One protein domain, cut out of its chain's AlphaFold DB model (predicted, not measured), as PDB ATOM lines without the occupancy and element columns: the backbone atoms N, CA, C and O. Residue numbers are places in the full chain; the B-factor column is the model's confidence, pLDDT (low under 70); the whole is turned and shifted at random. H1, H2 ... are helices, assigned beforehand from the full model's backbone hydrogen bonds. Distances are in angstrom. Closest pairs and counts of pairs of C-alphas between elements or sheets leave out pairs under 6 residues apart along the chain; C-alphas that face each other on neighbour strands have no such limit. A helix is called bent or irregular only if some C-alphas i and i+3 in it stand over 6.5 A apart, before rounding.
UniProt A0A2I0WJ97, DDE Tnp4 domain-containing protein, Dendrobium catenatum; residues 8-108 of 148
ATOM      1  N   PRO A   8      39.931  -3.959  42.329       78.00
ATOM      2  CA  PRO A   8      38.727  -3.695  41.542       78.00
ATOM      3  C   PRO A   8      38.340  -4.887  40.669       78.00
ATOM      4  O   PRO A   8      39.207  -5.596  40.147       78.00
ATOM      5  N   PHE A   9      37.036  -5.102  40.499       76.62
ATOM      6  CA  PHE A   9      36.543  -6.140  39.605       76.62
ATOM      7  C   PHE A   9      36.862  -5.747  38.155       76.62
ATOM      8  O   PHE A   9      36.393  -4.691  37.713       76.62
ATOM      9  N   PRO A  10      37.639  -6.562  37.413       62.50
ATOM     10  CA  PRO A  10      37.865  -6.326  35.992       62.50
ATOM     11  C   PRO A  10      36.523  -6.375  35.242       62.50
ATOM     12  O   PRO A  10      35.576  -7.015  35.702       62.50
ATOM     13  N   ASP A  11      36.427  -5.639  34.136       64.88
ATOM     14  CA  ASP A  11      35.248  -5.558  33.251       64.88
ATOM     15  C   ASP A  11      33.986  -4.885  33.820       64.88
ATOM     16  O   ASP A  11      32.937  -4.887  33.184       64.88
ATOM     17  N   THR A  12      34.077  -4.228  34.981       60.44
ATOM     18  CA  THR A  12      33.015  -3.334  35.481       60.44
ATOM     19  C   THR A  12      33.539  -1.902  35.525       60.44
ATOM     20  O   THR A  12      34.171  -1.477  36.495       60.44
ATOM     21  N   LYS A  13      33.342  -1.165  34.423       59.09
ATOM     22  CA  LYS A  13      33.793   0.226  34.306       59.09
ATOM     23  C   LYS A  13      32.865   1.158  35.079       59.09
ATOM     24  O   LYS A  13      31.654   1.133  34.905       59.09
ATOM     25  N   TYR A  14      33.466   2.013  35.898       54.72
ATOM     26  CA  TYR A  14      32.810   3.195  36.440       54.72
ATOM     27  C   TYR A  14      32.978   4.333  35.423       54.72
ATOM     28  O   TYR A  14      34.077   4.866  35.287       54.72
ATOM     29  N   HIS A  15      31.918   4.682  34.690       59.59
ATOM     30  CA  HIS A  15      31.873   5.872  33.835       59.59
ATOM     31  C   HIS A  15      30.869   6.866  34.426       59.59
ATOM     32  O   HIS A  15      29.663   6.634  34.415       59.59
ATOM     33  N   ILE A  16      31.388   7.969  34.974       59.38
ATOM     34  CA  ILE A  16      30.606   9.063  35.575       59.38
ATOM     35  C   ILE A  16      29.532   9.622  34.609       59.38
ATOM     36  O   ILE A  16      28.418   9.833  35.080       59.38
ATOM     37  N   PRO A  17      29.777   9.776  33.285       54.66
ATOM     38  CA  PRO A  17      28.760  10.302  32.363       54.66
ATOM     39  C   PRO A  17      27.605   9.326  32.078       54.66
ATOM     40  O   PRO A  17      26.453   9.738  31.971       54.66
ATOM     41  N   ASP A  18      27.894   8.025  31.985       49.19
ATOM     42  CA  ASP A  18      26.893   7.004  31.636       49.19
ATOM     43  C   ASP A  18      26.013   6.620  32.836       49.19
ATOM     44  O   ASP A  18      24.879   6.158  32.677       49.19
ATOM     45  N   PHE A  19      26.508   6.849  34.057       52.56
ATOM     46  CA  PHE A  19      25.790   6.515  35.284       52.56
ATOM     47  C   PHE A  19      24.622   7.471  35.559       52.56
ATOM     48  O   PHE A  19      23.602   7.033  36.083       52.56
ATOM     49  N   GLU A  20      24.705   8.749  35.182       53.44
ATOM     50  CA  GLU A  20      23.595   9.697  35.393       53.44
ATOM     51  C   GLU A  20      22.415   9.448  34.441       53.44
ATOM     52  O   GLU A  20      21.268   9.708  34.799       53.44
ATOM     53  N   ARG A  21      22.668   8.865  33.261       51.53
ATOM     54  CA  ARG A  21      21.647   8.654  32.223       51.53
ATOM     55  C   ARG A  21      20.926   7.297  32.311       51.53
ATOM     56  O   ARG A  21      19.831   7.174  31.771       51.53
ATOM     57  N   GLY A  22      21.489   6.295  33.000       50.66
ATOM     58  CA  GLY A  22      20.964   4.914  33.012       50.66
ATOM     59  C   GLY A  22      20.621   4.294  34.379       50.66
ATOM     60  O   GLY A  22      20.254   3.120  34.428       50.66
ATOM     61  N   SER A  23      20.742   5.023  35.501       47.47
ATOM     62  CA  SER A  23      20.841   4.421  36.856       47.47
ATOM     63  C   SER A  23      19.602   3.735  37.456       47.47
ATOM     64  O   SER A  23      19.628   3.386  38.639       47.47
ATOM     65  N   GLN A  24      18.529   3.516  36.701       49.31
ATOM     66  CA  GLN A  24      17.325   2.882  37.247       49.31
ATOM     67  C   GLN A  24      17.369   1.346  37.242       49.31
ATOM     68  O   GLN A  24      16.660   0.757  38.052       49.31
ATOM     69  N   LEU A  25      18.182   0.674  36.404       48.62
ATOM     70  CA  LEU A  25      17.883  -0.741  36.109       48.62
ATOM     71  C   LEU A  25      18.830  -1.825  36.655       48.62
ATOM     72  O   LEU A  25      18.323  -2.888  36.996       48.62
ATOM     73  N   VAL A  26      20.153  -1.650  36.802       51.47
ATOM     74  CA  VAL A  26      21.005  -2.791  37.230       51.47
ATOM     75  C   VAL A  26      22.248  -2.364  38.029       51.47
ATOM     76  O   VAL A  26      23.354  -2.348  37.507       51.47
ATOM     77  N   ARG A  27      22.104  -2.061  39.329       59.78
ATOM     78  CA  ARG A  27      23.264  -1.871  40.231       59.78
ATOM     79  C   ARG A  27      23.816  -3.223  40.689       59.78
ATOM     80  O   ARG A  27      23.333  -3.812  41.655       59.78
ATOM     81  N   GLY A  28      24.853  -3.721  40.021       71.44
ATOM     82  CA  GLY A  28      25.550  -4.934  40.458       71.44
ATOM     83  C   GLY A  28      26.362  -4.712  41.746       71.44
ATOM     84  O   GLY A  28      26.986  -3.665  41.928       71.44
ATOM     85  N   ARG A  29      26.447  -5.723  42.630       74.94
ATOM     86  CA  ARG A  29      27.329  -5.690  43.828       74.94
ATOM     87  C   ARG A  29      28.786  -5.339  43.475       74.94
ATOM     88  O   ARG A  29      29.443  -4.614  44.216       74.94
ATOM     89  N   LYS A  30      29.269  -5.813  42.319       75.88
ATOM     90  CA  LYS A  30      30.617  -5.540  41.785       75.88
ATOM     91  C   LYS A  30      30.817  -4.071  41.396       75.88
ATOM     92  O   LYS A  30      31.835  -3.480  41.729       75.88
ATOM     93  N   GLU A  31      29.824  -3.472  40.747       73.94
ATOM     94  CA  GLU A  31      29.854  -2.067  40.338       73.94
ATOM     95  C   GLU A  31      29.807  -1.129  41.549       73.94
ATOM     96  O   GLU A  31      30.556  -0.158  41.617       73.94
ATOM     97  N   THR A  32      28.995  -1.467  42.558       78.38
ATOM     98  CA  THR A  32      28.958  -0.722  43.826       78.38
ATOM     99  C   THR A  32      30.316  -0.761  44.525       78.38
ATOM    100  O   THR A  32      30.793   0.274  44.987       78.38
ATOM    101  N   PHE A  33      30.972  -1.928  44.554       81.69
ATOM    102  CA  PHE A  33      32.329  -2.048  45.085       81.69
ATOM    103  C   PHE A  33      33.320  -1.175  44.305       81.69
ATOM    104  O   PHE A  33      34.034  -0.384  44.917       81.69
ATOM    105  N   ASN A  34      33.327  -1.252  42.972       81.50
ATOM    106  CA  ASN A  34      34.228  -0.446  42.145       81.50
ATOM    107  C   ASN A  34      33.972   1.058  42.311       81.50
ATOM    108  O   ASN A  34      34.925   1.823  42.409       81.50
ATOM    109  N   LYS A  35      32.711   1.492  42.422       79.00
ATOM    110  CA  LYS A  35      32.359   2.892  42.699       79.00
ATOM    111  C   LYS A  35      32.919   3.361  44.039       79.00
ATOM    112  O   LYS A  35      33.508   4.437  44.104       79.00
ATOM    113  N   GLN A  36      32.745   2.576  45.100       81.19
ATOM    114  CA  GLN A  36      33.280   2.924  46.420       81.19
ATOM    115  C   GLN A  36      34.810   2.917  46.425       81.19
ATOM    116  O   GLN A  36      35.424   3.845  46.947       81.19
ATOM    117  N   HIS A  37      35.422   1.927  45.778       82.56
ATOM    118  CA  HIS A  37      36.871   1.842  45.628       82.56
ATOM    119  C   HIS A  37      37.436   3.060  44.882       82.56
ATOM    120  O   HIS A  37      38.360   3.703  45.375       82.56
ATOM    121  N   SER A  38      36.854   3.428  43.736       80.06
ATOM    122  CA  SER A  38      37.256   4.608  42.962       80.06
ATOM    123  C   SER A  38      36.989   5.914  43.712       80.06
ATOM    124  O   SER A  38      37.825   6.812  43.687       80.06
ATOM    125  N   SER A  39      35.864   6.022  44.429       78.75
ATOM    126  CA  SER A  39      35.561   7.193  45.261       78.75
ATOM    127  C   SER A  39      36.588   7.365  46.381       78.75
ATOM    128  O   SER A  39      37.051   8.479  46.609       78.75
ATOM    129  N   LEU A  40      36.954   6.282  47.074       82.56
ATOM    130  CA  LEU A  40      37.964   6.315  48.132       82.56
ATOM    131  C   LEU A  40      39.341   6.671  47.566       82.56
ATOM    132  O   LEU A  40      40.027   7.535  48.108       82.56
ATOM    133  N   ARG A  41      39.721   6.048  46.446       82.94
ATOM    134  CA  ARG A  41      40.969   6.351  45.744       82.94
ATOM    135  C   ARG A  41      41.058   7.830  45.361       82.94
ATOM    136  O   ARG A  41      42.077   8.449  45.639       82.94
ATOM    137  N   GLY A  42      39.983   8.404  44.817       82.06
ATOM    138  CA  GLY A  42      39.933   9.823  44.461       82.06
ATOM    139  C   GLY A  42      40.110  10.753  45.666       82.06
ATOM    140  O   GLY A  42      40.849  11.728  45.578       82.06
ATOM    141  N   VAL A  43      39.503  10.434  46.817       81.00
ATOM    142  CA  VAL A  43      39.709  11.202  48.063       81.00
ATOM    143  C   VAL A  43      41.170  11.139  48.515       81.00
ATOM    144  O   VAL A  43      41.745  12.162  48.889       81.00
ATOM    145  N   ILE A  44      41.782   9.954  48.454       81.75
ATOM    146  CA  ILE A  44      43.186   9.753  48.822       81.75
ATOM    147  C   ILE A  44      44.103  10.565  47.893       81.75
ATOM    148  O   ILE A  44      44.927  11.338  48.374       81.75
ATOM    149  N   GLU A  45      43.938  10.435  46.576       82.94
ATOM    150  CA  GLU A  45      44.757  11.131  45.573       82.94
ATOM    151  C   GLU A  45      44.655  12.658  45.704       82.94
ATOM    152  O   GLU A  45      45.688  13.331  45.735       82.94
ATOM    153  N   ARG A  46      43.443  13.209  45.883       82.12
ATOM    154  CA  ARG A  46      43.257  14.652  46.127       82.12
ATOM    155  C   ARG A  46      43.923  15.110  47.420       82.12
ATOM    156  O   ARG A  46      44.637  16.109  47.408       82.12
ATOM    157  N   SER A  47      43.756  14.356  48.508       81.88
ATOM    158  CA  SER A  47      44.372  14.679  49.804       81.88
ATOM    159  C   SER A  47      45.898  14.730  49.703       81.88
ATOM    160  O   SER A  47      46.530  15.664  50.198       81.88
ATOM    161  N   PHE A  48      46.499  13.762  49.006       82.88
ATOM    162  CA  PHE A  48      47.935  13.772  48.724       82.88
ATOM    163  C   PHE A  48      48.347  14.939  47.820       82.88
ATOM    164  O   PHE A  48      49.429  15.490  48.019       82.88
ATOM    165  N   GLY A  49      47.506  15.331  46.861       82.69
ATOM    166  CA  GLY A  49      47.734  16.497  46.006       82.69
ATOM    167  C   GLY A  49      47.851  17.794  46.808       82.69
ATOM    168  O   GLY A  49      48.862  18.487  46.706       82.69
ATOM    169  N   VAL A  50      46.878  18.085  47.677       82.12
ATOM    170  CA  VAL A  50      46.925  19.290  48.528       82.12
ATOM    171  C   VAL A  50      48.085  19.232  49.514       82.12
ATOM    172  O   VAL A  50      48.800  20.213  49.706       82.12
ATOM    173  N   TRP A  51      48.319  18.072  50.127       83.69
ATOM    174  CA  TRP A  51      49.424  17.907  51.065       83.69
ATOM    175  C   TRP A  51      50.784  18.189  50.413       83.69
ATOM    176  O   TRP A  51      51.601  18.902  50.998       83.69
ATOM    177  N   LYS A  52      51.007  17.696  49.187       82.62
ATOM    178  CA  LYS A  52      52.221  17.978  48.407       82.62
ATOM    179  C   LYS A  52      52.342  19.453  48.025       82.62
ATOM    180  O   LYS A  52      53.423  20.007  48.194       82.62
ATOM    181  N   LYS A  53      51.245  20.089  47.600       82.25
ATOM    182  CA  LYS A  53      51.181  21.532  47.310       82.25
ATOM    183  C   LYS A  53      51.626  22.384  48.502       82.25
ATOM    184  O   LYS A  53      52.411  23.317  48.366       82.25
ATOM    185  N   LYS A  54      51.154  22.044  49.703       79.94
ATOM    186  CA  LYS A  54      51.429  22.823  50.924       79.94
ATOM    187  C   LYS A  54      52.800  22.527  51.529       79.94
ATOM    188  O   LYS A  54      53.416  23.400  52.138       79.94
ATOM    189  N   CYS A  55      53.292  21.300  51.387       81.94
ATOM    190  CA  CYS A  55      54.581  20.891  51.934       81.94
ATOM    191  C   CYS A  55      55.693  21.045  50.889       81.94
ATOM    192  O   CYS A  55      56.074  20.073  50.242       81.94
ATOM    193  N   VAL A  56      56.283  22.240  50.799       80.25
ATOM    194  CA  VAL A  56      57.377  22.563  49.854       80.25
ATOM    195  C   VAL A  56      58.536  21.553  49.902       80.25
ATOM    196  O   VAL A  56      59.076  21.182  48.867       80.25
ATOM    197  N   ILE A  57      58.864  21.013  51.084       80.50
ATOM    198  CA  ILE A  57      59.919  19.993  51.251       80.50
ATOM    199  C   ILE A  57      59.631  18.670  50.516       80.50
ATOM    200  O   ILE A  57      60.554  17.908  50.238       80.50
ATOM    201  N   LEU A  58      58.362  18.370  50.223       79.75
ATOM    202  CA  LEU A  58      57.964  17.198  49.438       79.75
ATOM    203  C   LEU A  58      58.068  17.449  47.934       79.75
ATOM    204  O   LEU A  58      58.234  16.490  47.185       79.75
ATOM    205  N   ARG A  59      57.962  18.711  47.503       72.69
ATOM    206  CA  ARG A  59      58.166  19.115  46.108       72.69
ATOM    207  C   ARG A  59      59.654  19.134  45.771       72.69
ATOM    208  O   ARG A  59      60.076  18.514  44.804       72.69
ATOM    209  N   ASP A  60      60.442  19.757  46.640       73.19
ATOM    210  CA  ASP A  60      61.880  19.953  46.460       73.19
ATOM    211  C   ASP A  60      62.664  18.971  47.348       73.19
ATOM    212  O   ASP A  60      63.550  19.344  48.124       73.19
ATOM    213  N   MET A  61      62.292  17.685  47.284       75.88
ATOM    214  CA  MET A  61      62.916  16.634  48.085       75.88
ATOM    215  C   MET A  61      64.353  16.406  47.599       75.88
ATOM    216  O   MET A  61      64.602  15.629  46.682       75.88
ATOM    217  N   SER A  62      65.294  17.132  48.212       66.81
ATOM    218  CA  SER A  62      66.727  17.063  47.909       66.81
ATOM    219  C   SER A  62      67.299  15.641  48.051       66.81
ATOM    220  O   SER A  62      66.615  14.728  48.523       66.81
ATOM    221  N   THR A  63      68.567  15.459  47.661       78.50
ATOM    222  CA  THR A  63      69.361  14.208  47.599       78.50
ATOM    223  C   THR A  63      69.601  13.515  48.955       78.50
ATOM    224  O   THR A  63      70.659  12.958  49.241       78.50
ATOM    225  N   TYR A  64      68.606  13.519  49.833       83.00
ATOM    226  CA  TYR A  64      68.564  12.729  51.043       83.00
ATOM    227  C   TYR A  64      68.479  11.235  50.719       83.00
ATOM    228  O   TYR A  64      67.738  10.808  49.840       83.00
ATOM    229  N   SER A  65      69.162  10.415  51.523       86.75
ATOM    230  CA  SER A  65      68.989   8.958  51.512       86.75
ATOM    231  C   SER A  65      67.513   8.568  51.672       86.75
ATOM    232  O   SER A  65      66.804   9.204  52.461       86.75
ATOM    233  N   PHE A  66      67.087   7.460  51.066       85.81
ATOM    234  CA  PHE A  66      65.706   6.955  51.130       85.81
ATOM    235  C   PHE A  66      65.127   6.896  52.558       85.81
ATOM    236  O   PHE A  66      64.011   7.345  52.816       85.81
ATOM    237  N   LYS A  67      65.923   6.460  53.544       89.75
ATOM    238  CA  LYS A  67      65.511   6.431  54.962       89.75
ATOM    239  C   LYS A  67      65.147   7.812  55.518       89.75
ATOM    240  O   LYS A  67      64.235   7.926  56.334       89.75
ATOM    241  N   LYS A  68      65.860   8.863  55.107       86.19
ATOM    242  CA  LYS A  68      65.569  10.250  55.504       86.19
ATOM    243  C   LYS A  68      64.322  10.770  54.790       86.19
ATOM    244  O   LYS A  68      63.500  11.397  55.446       86.19
ATOM    245  N   GLN A  69      64.136  10.444  53.511       87.06
ATOM    246  CA  GLN A  69      62.917  10.790  52.771       87.06
ATOM    247  C   GLN A  69      61.665  10.201  53.441       87.06
ATOM    248  O   GLN A  69      60.710  10.933  53.691       87.06
ATOM    249  N   ILE A  70      61.705   8.927  53.857       89.50
ATOM    250  CA  ILE A  70      60.611   8.297  54.623       89.50
ATOM    251  C   ILE A  70      60.322   9.067  55.916       89.50
ATOM    252  O   ILE A  70      59.166   9.354  56.223       89.50
ATOM    253  N   LYS A  71      61.358   9.431  56.681       90.06
ATOM    254  CA  LYS A  71      61.178  10.197  57.925       90.06
ATOM    255  C   LYS A  71      60.541  11.562  57.669       90.06
ATOM    256  O   LYS A  71      59.677  11.961  58.442       90.06
ATOM    257  N   ILE A  72      60.930  12.246  56.591       88.88
ATOM    258  CA  ILE A  72      60.330  13.527  56.191       88.88
ATOM    259  C   ILE A  72      58.844  13.330  55.876       88.88
ATOM    260  O   ILE A  72      58.022  14.036  56.448       88.88
ATOM    261  N   VAL A  73      58.499  12.336  55.051       89.19
ATOM    262  CA  VAL A  73      57.110  11.973  54.705       89.19
ATOM    263  C   VAL A  73      56.277  11.697  55.960       89.19
ATOM    264  O   VAL A  73      55.187  12.245  56.107       89.19
ATOM    265  N   ILE A  74      56.781  10.886  56.895       90.19
ATOM    266  CA  ILE A  74      56.061  10.559  58.137       90.19
ATOM    267  C   ILE A  74      55.887  11.806  59.011       90.19
ATOM    268  O   ILE A  74      54.796  12.038  59.535       90.19
ATOM    269  N   ALA A  75      56.934  12.619  59.166       91.38
ATOM    270  CA  ALA A  75      56.889  13.822  59.989       91.38
ATOM    271  C   ALA A  75      55.891  14.849  59.435       91.38
ATOM    272  O   ALA A  75      55.033  15.331  60.178       91.38
ATOM    273  N   THR A  76      55.945  15.140  58.131       89.56
ATOM    274  CA  THR A  76      55.028  16.098  57.496       89.56
ATOM    275  C   THR A  76      53.597  15.572  57.460       89.56
ATOM    276  O   THR A  76      52.671  16.359  57.645       89.56
ATOM    277  N   MET A  77      53.387  14.260  57.304       87.69
ATOM    278  CA  MET A  77      52.053  13.652  57.378       87.69
ATOM    279  C   MET A  77      51.479  13.698  58.798       87.69
ATOM    280  O   MET A  77      50.306  14.008  58.992       87.69
ATOM    281  N   THR A  78      52.305  13.429  59.812       89.81
ATOM    282  CA  THR A  78      51.893  13.498  61.223       89.81
ATOM    283  C   THR A  78      51.520  14.924  61.607       89.81
ATOM    284  O   THR A  78      50.464  15.140  62.198       89.81
ATOM    285  N   LEU A  79      52.343  15.902  61.216       87.88
ATOM    286  CA  LEU A  79      52.063  17.316  61.444       87.88
ATOM    287  C   LEU A  79      50.787  17.760  60.719       87.88
ATOM    288  O   LEU A  79      49.950  18.439  61.309       87.88
ATOM    289  N   HIS A  80      50.614  17.336  59.467       83.31
ATOM    290  CA  HIS A  80      49.413  17.612  58.686       83.31
ATOM    291  C   HIS A  80      48.152  17.058  59.372       83.31
ATOM    292  O   HIS A  80      47.195  17.796  59.607       83.31
ATOM    293  N   ASN A  81      48.184  15.788  59.783       85.00
ATOM    294  CA  ASN A  81      47.081  15.141  60.495       85.00
ATOM    295  C   ASN A  81      46.787  15.796  61.846       85.00
ATOM    296  O   ASN A  81      45.624  15.904  62.231       85.00
ATOM    297  N   TYR A  82      47.826  16.226  62.568       86.12
ATOM    298  CA  TYR A  82      47.678  16.951  63.824       86.12
ATOM    299  C   TYR A  82      46.927  18.261  63.592       86.12
ATOM    300  O   TYR A  82      45.865  18.457  64.171       86.12
ATOM    301  N   ILE A  83      47.410  19.107  62.675       82.75
ATOM    302  CA  ILE A  83      46.784  20.396  62.347       82.75
ATOM    303  C   ILE A  83      45.317  20.212  61.944       82.75
ATOM    304  O   ILE A  83      44.465  20.925  62.464       82.75
ATOM    305  N   ARG A  84      45.014  19.213  61.103       77.69
ATOM    306  CA  ARG A  84      43.649  18.920  60.633       77.69
ATOM    307  C   ARG A  84      42.684  18.525  61.753       77.69
ATOM    308  O   ARG A  84      41.486  18.763  61.649       77.69
ATOM    309  N   ARG A  85      43.176  17.892  62.821       82.50
ATOM    310  CA  ARG A  85      42.347  17.473  63.964       82.50
ATOM    311  C   ARG A  85      41.987  18.624  64.901       82.50
ATOM    312  O   ARG A  85      41.164  18.422  65.791       82.50
ATOM    313  N   HIS A  86      42.580  19.804  64.728       82.31
ATOM    314  CA  HIS A  86      42.285  20.966  65.554       82.31
ATOM    315  C   HIS A  86      41.248  21.868  64.870       82.31
ATOM    316  O   HIS A  86      41.592  22.569  63.922       82.31
ATOM    317  N   PRO A  87      39.995  21.915  65.366       66.69
ATOM    318  CA  PRO A  87      38.890  22.624  64.712       66.69
ATOM    319  C   PRO A  87      39.062  24.149  64.659       66.69
ATOM    320  O   PRO A  87      38.361  24.818  63.914       66.69
ATOM    321  N   SER A  88      40.010  24.713  65.410       72.62
ATOM    322  CA  SER A  88      40.367  26.135  65.346       72.62
ATOM    323  C   SER A  88      41.273  26.490  64.158       72.62
ATOM    324  O   SER A  88      41.705  27.635  64.045       72.62
ATOM    325  N   ARG A  89      41.656  25.510  63.330       66.69
ATOM    326  CA  ARG A  89      42.523  25.693  62.162       66.69
ATOM    327  C   ARG A  89      41.768  25.238  60.921       66.69
ATOM    328  O   ARG A  89      41.853  24.081  60.525       66.69
ATOM    329  N   GLU A  90      41.007  26.156  60.335       68.44
ATOM    330  CA  GLU A  90      40.378  25.922  59.037       68.44
ATOM    331  C   GLU A  90      41.454  25.797  57.951       68.44
ATOM    332  O   GLU A  90      42.427  26.555  57.929       68.44
ATOM    333  N   ASP A  91      41.283  24.826  57.053       74.69
ATOM    334  CA  ASP A  91      42.162  24.608  55.906       74.69
ATOM    335  C   ASP A  91      41.352  24.782  54.610       74.69
ATOM    336  O   ASP A  91      40.731  23.825  54.145       74.69
ATOM    337  N   PRO A  92      41.314  25.998  54.029       77.38
ATOM    338  CA  PRO A  92      40.496  26.293  52.854       77.38
ATOM    339  C   PRO A  92      40.811  25.400  51.647       77.38
ATOM    340  O   PRO A  92      39.890  24.964  50.962       77.38
ATOM    341  N   ASP A  93      42.088  25.070  51.420       73.88
ATOM    342  CA  ASP A  93      42.515  24.226  50.294       73.88
ATOM    343  C   ASP A  93      41.960  22.801  50.425       73.88
ATOM    344  O   ASP A  93      41.497  22.200  49.451       73.88
ATOM    345  N   PHE A  94      41.975  22.260  51.647       72.94
ATOM    346  CA  PHE A  94      41.385  20.956  51.934       72.94
ATOM    347  C   PHE A  94      39.859  21.001  51.951       72.94
ATOM    348  O   PHE A  94      39.239  20.072  51.441       72.94
ATOM    349  N   ASN A  95      39.250  22.076  52.452       77.62
ATOM    350  CA  ASN A  95      37.797  22.249  52.435       77.62
ATOM    351  C   ASN A  95      37.255  22.242  50.998       77.62
ATOM    352  O   ASN A  95      36.246  21.595  50.728       77.62
ATOM    353  N   ILE A  96      37.956  22.894  50.065       76.44
ATOM    354  CA  ILE A  96      37.621  22.862  48.634       76.44
ATOM    355  C   ILE A  96      37.749  21.433  48.081       76.44
ATOM    356  O   ILE A  96      36.851  20.956  47.390       76.44
ATOM    357  N   CYS A  97      38.817  20.710  48.434       71.38
ATOM    358  CA  CYS A  97      39.033  19.328  47.980       71.38
ATOM    359  C   CYS A  97      38.059  18.294  48.565       71.38
ATOM    360  O   CYS A  97      37.792  17.268  47.925       71.38
ATOM    361  N   ASP A  98      37.575  18.533  49.785       73.38
ATOM    362  CA  ASP A  98      36.571  17.709  50.455       73.38
ATOM    363  C   ASP A  98      35.165  18.005  49.895       73.38
ATOM    364  O   ASP A  98      34.365  17.078  49.732       73.38
ATOM    365  N   ALA A  99      34.875  19.268  49.552       74.06
ATOM    366  CA  ALA A  99      33.589  19.700  48.999       74.06
ATOM    367  C   ALA A  99      33.398  19.311  47.524       74.06
ATOM    368  O   ALA A  99      32.295  18.919  47.131       74.06
ATOM    369  N   ASP A 100      34.452  19.382  46.707       71.69
ATOM    370  CA  ASP A 100      34.377  19.115  45.271       71.69
ATOM    371  C   ASP A 100      35.010  17.759  44.902       71.69
ATOM    372  O   ASP A 100      36.224  17.540  44.944       71.69
ATOM    373  N   ARG A 101      34.156  16.817  44.477       61.56
ATOM    374  CA  ARG A 101      34.573  15.480  44.019       61.56
ATOM    375  C   ARG A 101      35.339  15.492  42.696       61.56
ATOM    376  O   ARG A 101      36.001  14.491  42.411       61.56
ATOM    377  N   THR A 102      35.231  16.562  41.920       61.28
ATOM    378  CA  THR A 102      35.864  16.767  40.611       61.28
ATOM    379  C   THR A 102      37.081  17.687  40.653       61.28
ATOM    380  O   THR A 102      37.776  17.793  39.646       61.28
ATOM    381  N   TYR A 103      37.394  18.285  41.805       64.00
ATOM    382  CA  TYR A 103      38.556  19.154  41.948       64.00
ATOM    383  C   TYR A 103      39.861  18.382  41.724       64.00
ATOM    384  O   TYR A 103      40.179  17.433  42.442       64.00
ATOM    385  N   ILE A 104      40.636  18.801  40.729       60.47
ATOM    386  CA  ILE A 104      41.980  18.291  40.466       60.47
ATOM    387  C   ILE A 104      42.945  19.411  40.860       60.47
ATOM    388  O   ILE A 104      42.946  20.449  40.200       60.47
ATOM    389  N   PRO A 105      43.752  19.242  41.924       61.31
ATOM    390  CA  PRO A 105      44.783  20.212  42.259       61.31
ATOM    391  C   PRO A 105      45.744  20.380  41.072       61.31
ATOM    392  O   PRO A 105      46.275  19.397  40.558       61.31
ATOM    393  N   GLU A 106      45.971  21.628  40.667       61.03
ATOM    394  CA  GLU A 106      46.707  22.036  39.456       61.03
ATOM    395  C   GLU A 106      48.165  21.523  39.399       61.03
ATOM    396  O   GLU A 106      48.787  21.489  38.350       61.03
ATOM    397  N   GLU A 107      48.721  21.045  40.512       57.47
ATOM    398  CA  GLU A 107      50.155  20.754  40.659       57.47
ATOM    399  C   GLU A 107      50.544  19.301  40.335       57.47
ATOM    400  O   GLU A 107      51.706  18.916  40.452       57.47
ATOM    401  N   ALA A 108      49.588  18.458  39.931       47.28
ATOM    402  CA  ALA A 108      49.831  17.027  39.745       47.28
ATOM    403  C   ALA A 108      50.702  16.663  38.517       47.28
ATOM    404  O   ALA A 108      51.072  15.495  38.392       47.28
TER     405      ALA A 108
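This is residues 8 to 108 of the 148 residues of the protein "DDE Tnp4 domain-containing protein" of Dendrobium catenatum (UniProt A0A2I0WJ97). One long helix, H2, makes the backbone of a loose, elongated shape: the short helix H5 runs back alongside its later half, and H4, the second longest, stands crosswise near its last residues with the small H3 at the turn between them. Before H2, a loop with the small helix H1 makes the other end, where residues 17 to 27 stand free. The printed part has 101 residues with five named helices, H1 to H5 in that order, and no named strand, and its class is all helix. It is loose, with a radius of gyration of the C-alphas of 17.8 A, and spans 52 by 34 by 23 A, only just elongated.

H1, residues 16 to 22, touches no helix. It is apart from H2, residues 29 to 54, though the two follow each other in the chain. H2 and H3, residues 56 to 59, only just touch, with 3 pairs of C-alphas within 8 A, and only at the corner by their link; the closest C-alphas are those of Lys 52 and Leu 58, 5.9 A apart. H4, residues 66 to 84, is close to H3 but not clearly touching, with the closest C-alphas, those of Leu 58 and Val 73, 7.5 A apart. H4 is also close to H2 but not clearly touching; the closest C-alphas, those of Trp 51 and His 80, are 7.6 A apart, and the lines stand about perpendicular at 82 degrees. H5, residues 92 to 99, is apart from H4. It touches H2, with residues 43 to 50 of H2 alone, at a shallow tilt of 7 degrees, opposite ways; the closest C-alphas are those of Arg 46 and Cys 97, 6.6 A apart. In H2, H4 and H5 every O i to N i+4 pair is within hydrogen-bond range; in H1 it is 1 of 3, with 0 of 4 O i to N i+3 pairs, and H3 is too short for an O i to N i+4 pair.

H1 begins at C-alpha 16, (30.606, 9.063, 35.575); it is neither bent nor irregular, but only just: C-alphas 17 and 20 are 6.0 A apart. H2 is 38.0 A long from first to last C-alpha and begins at C-alpha 29, (27.329, -5.690, 43.828). H3 has 4 residues. H4 is 26.8 A long. H5 ends at C-alpha 99, (33.589, 19.700, 48.999).

The C-alphas of Leu 25 and Thr 63, the two farthest apart, are 54.8 A apart. The printed part has no cut. The link from H2 to H3 is tight, and the other three are short. Residues 85 to 90 also stand free. The mean pLDDT of the printed part is 74.2; 30 residues are under 70, namely 10 to 27, 62, 87, 89 to 90 and 101 to 108.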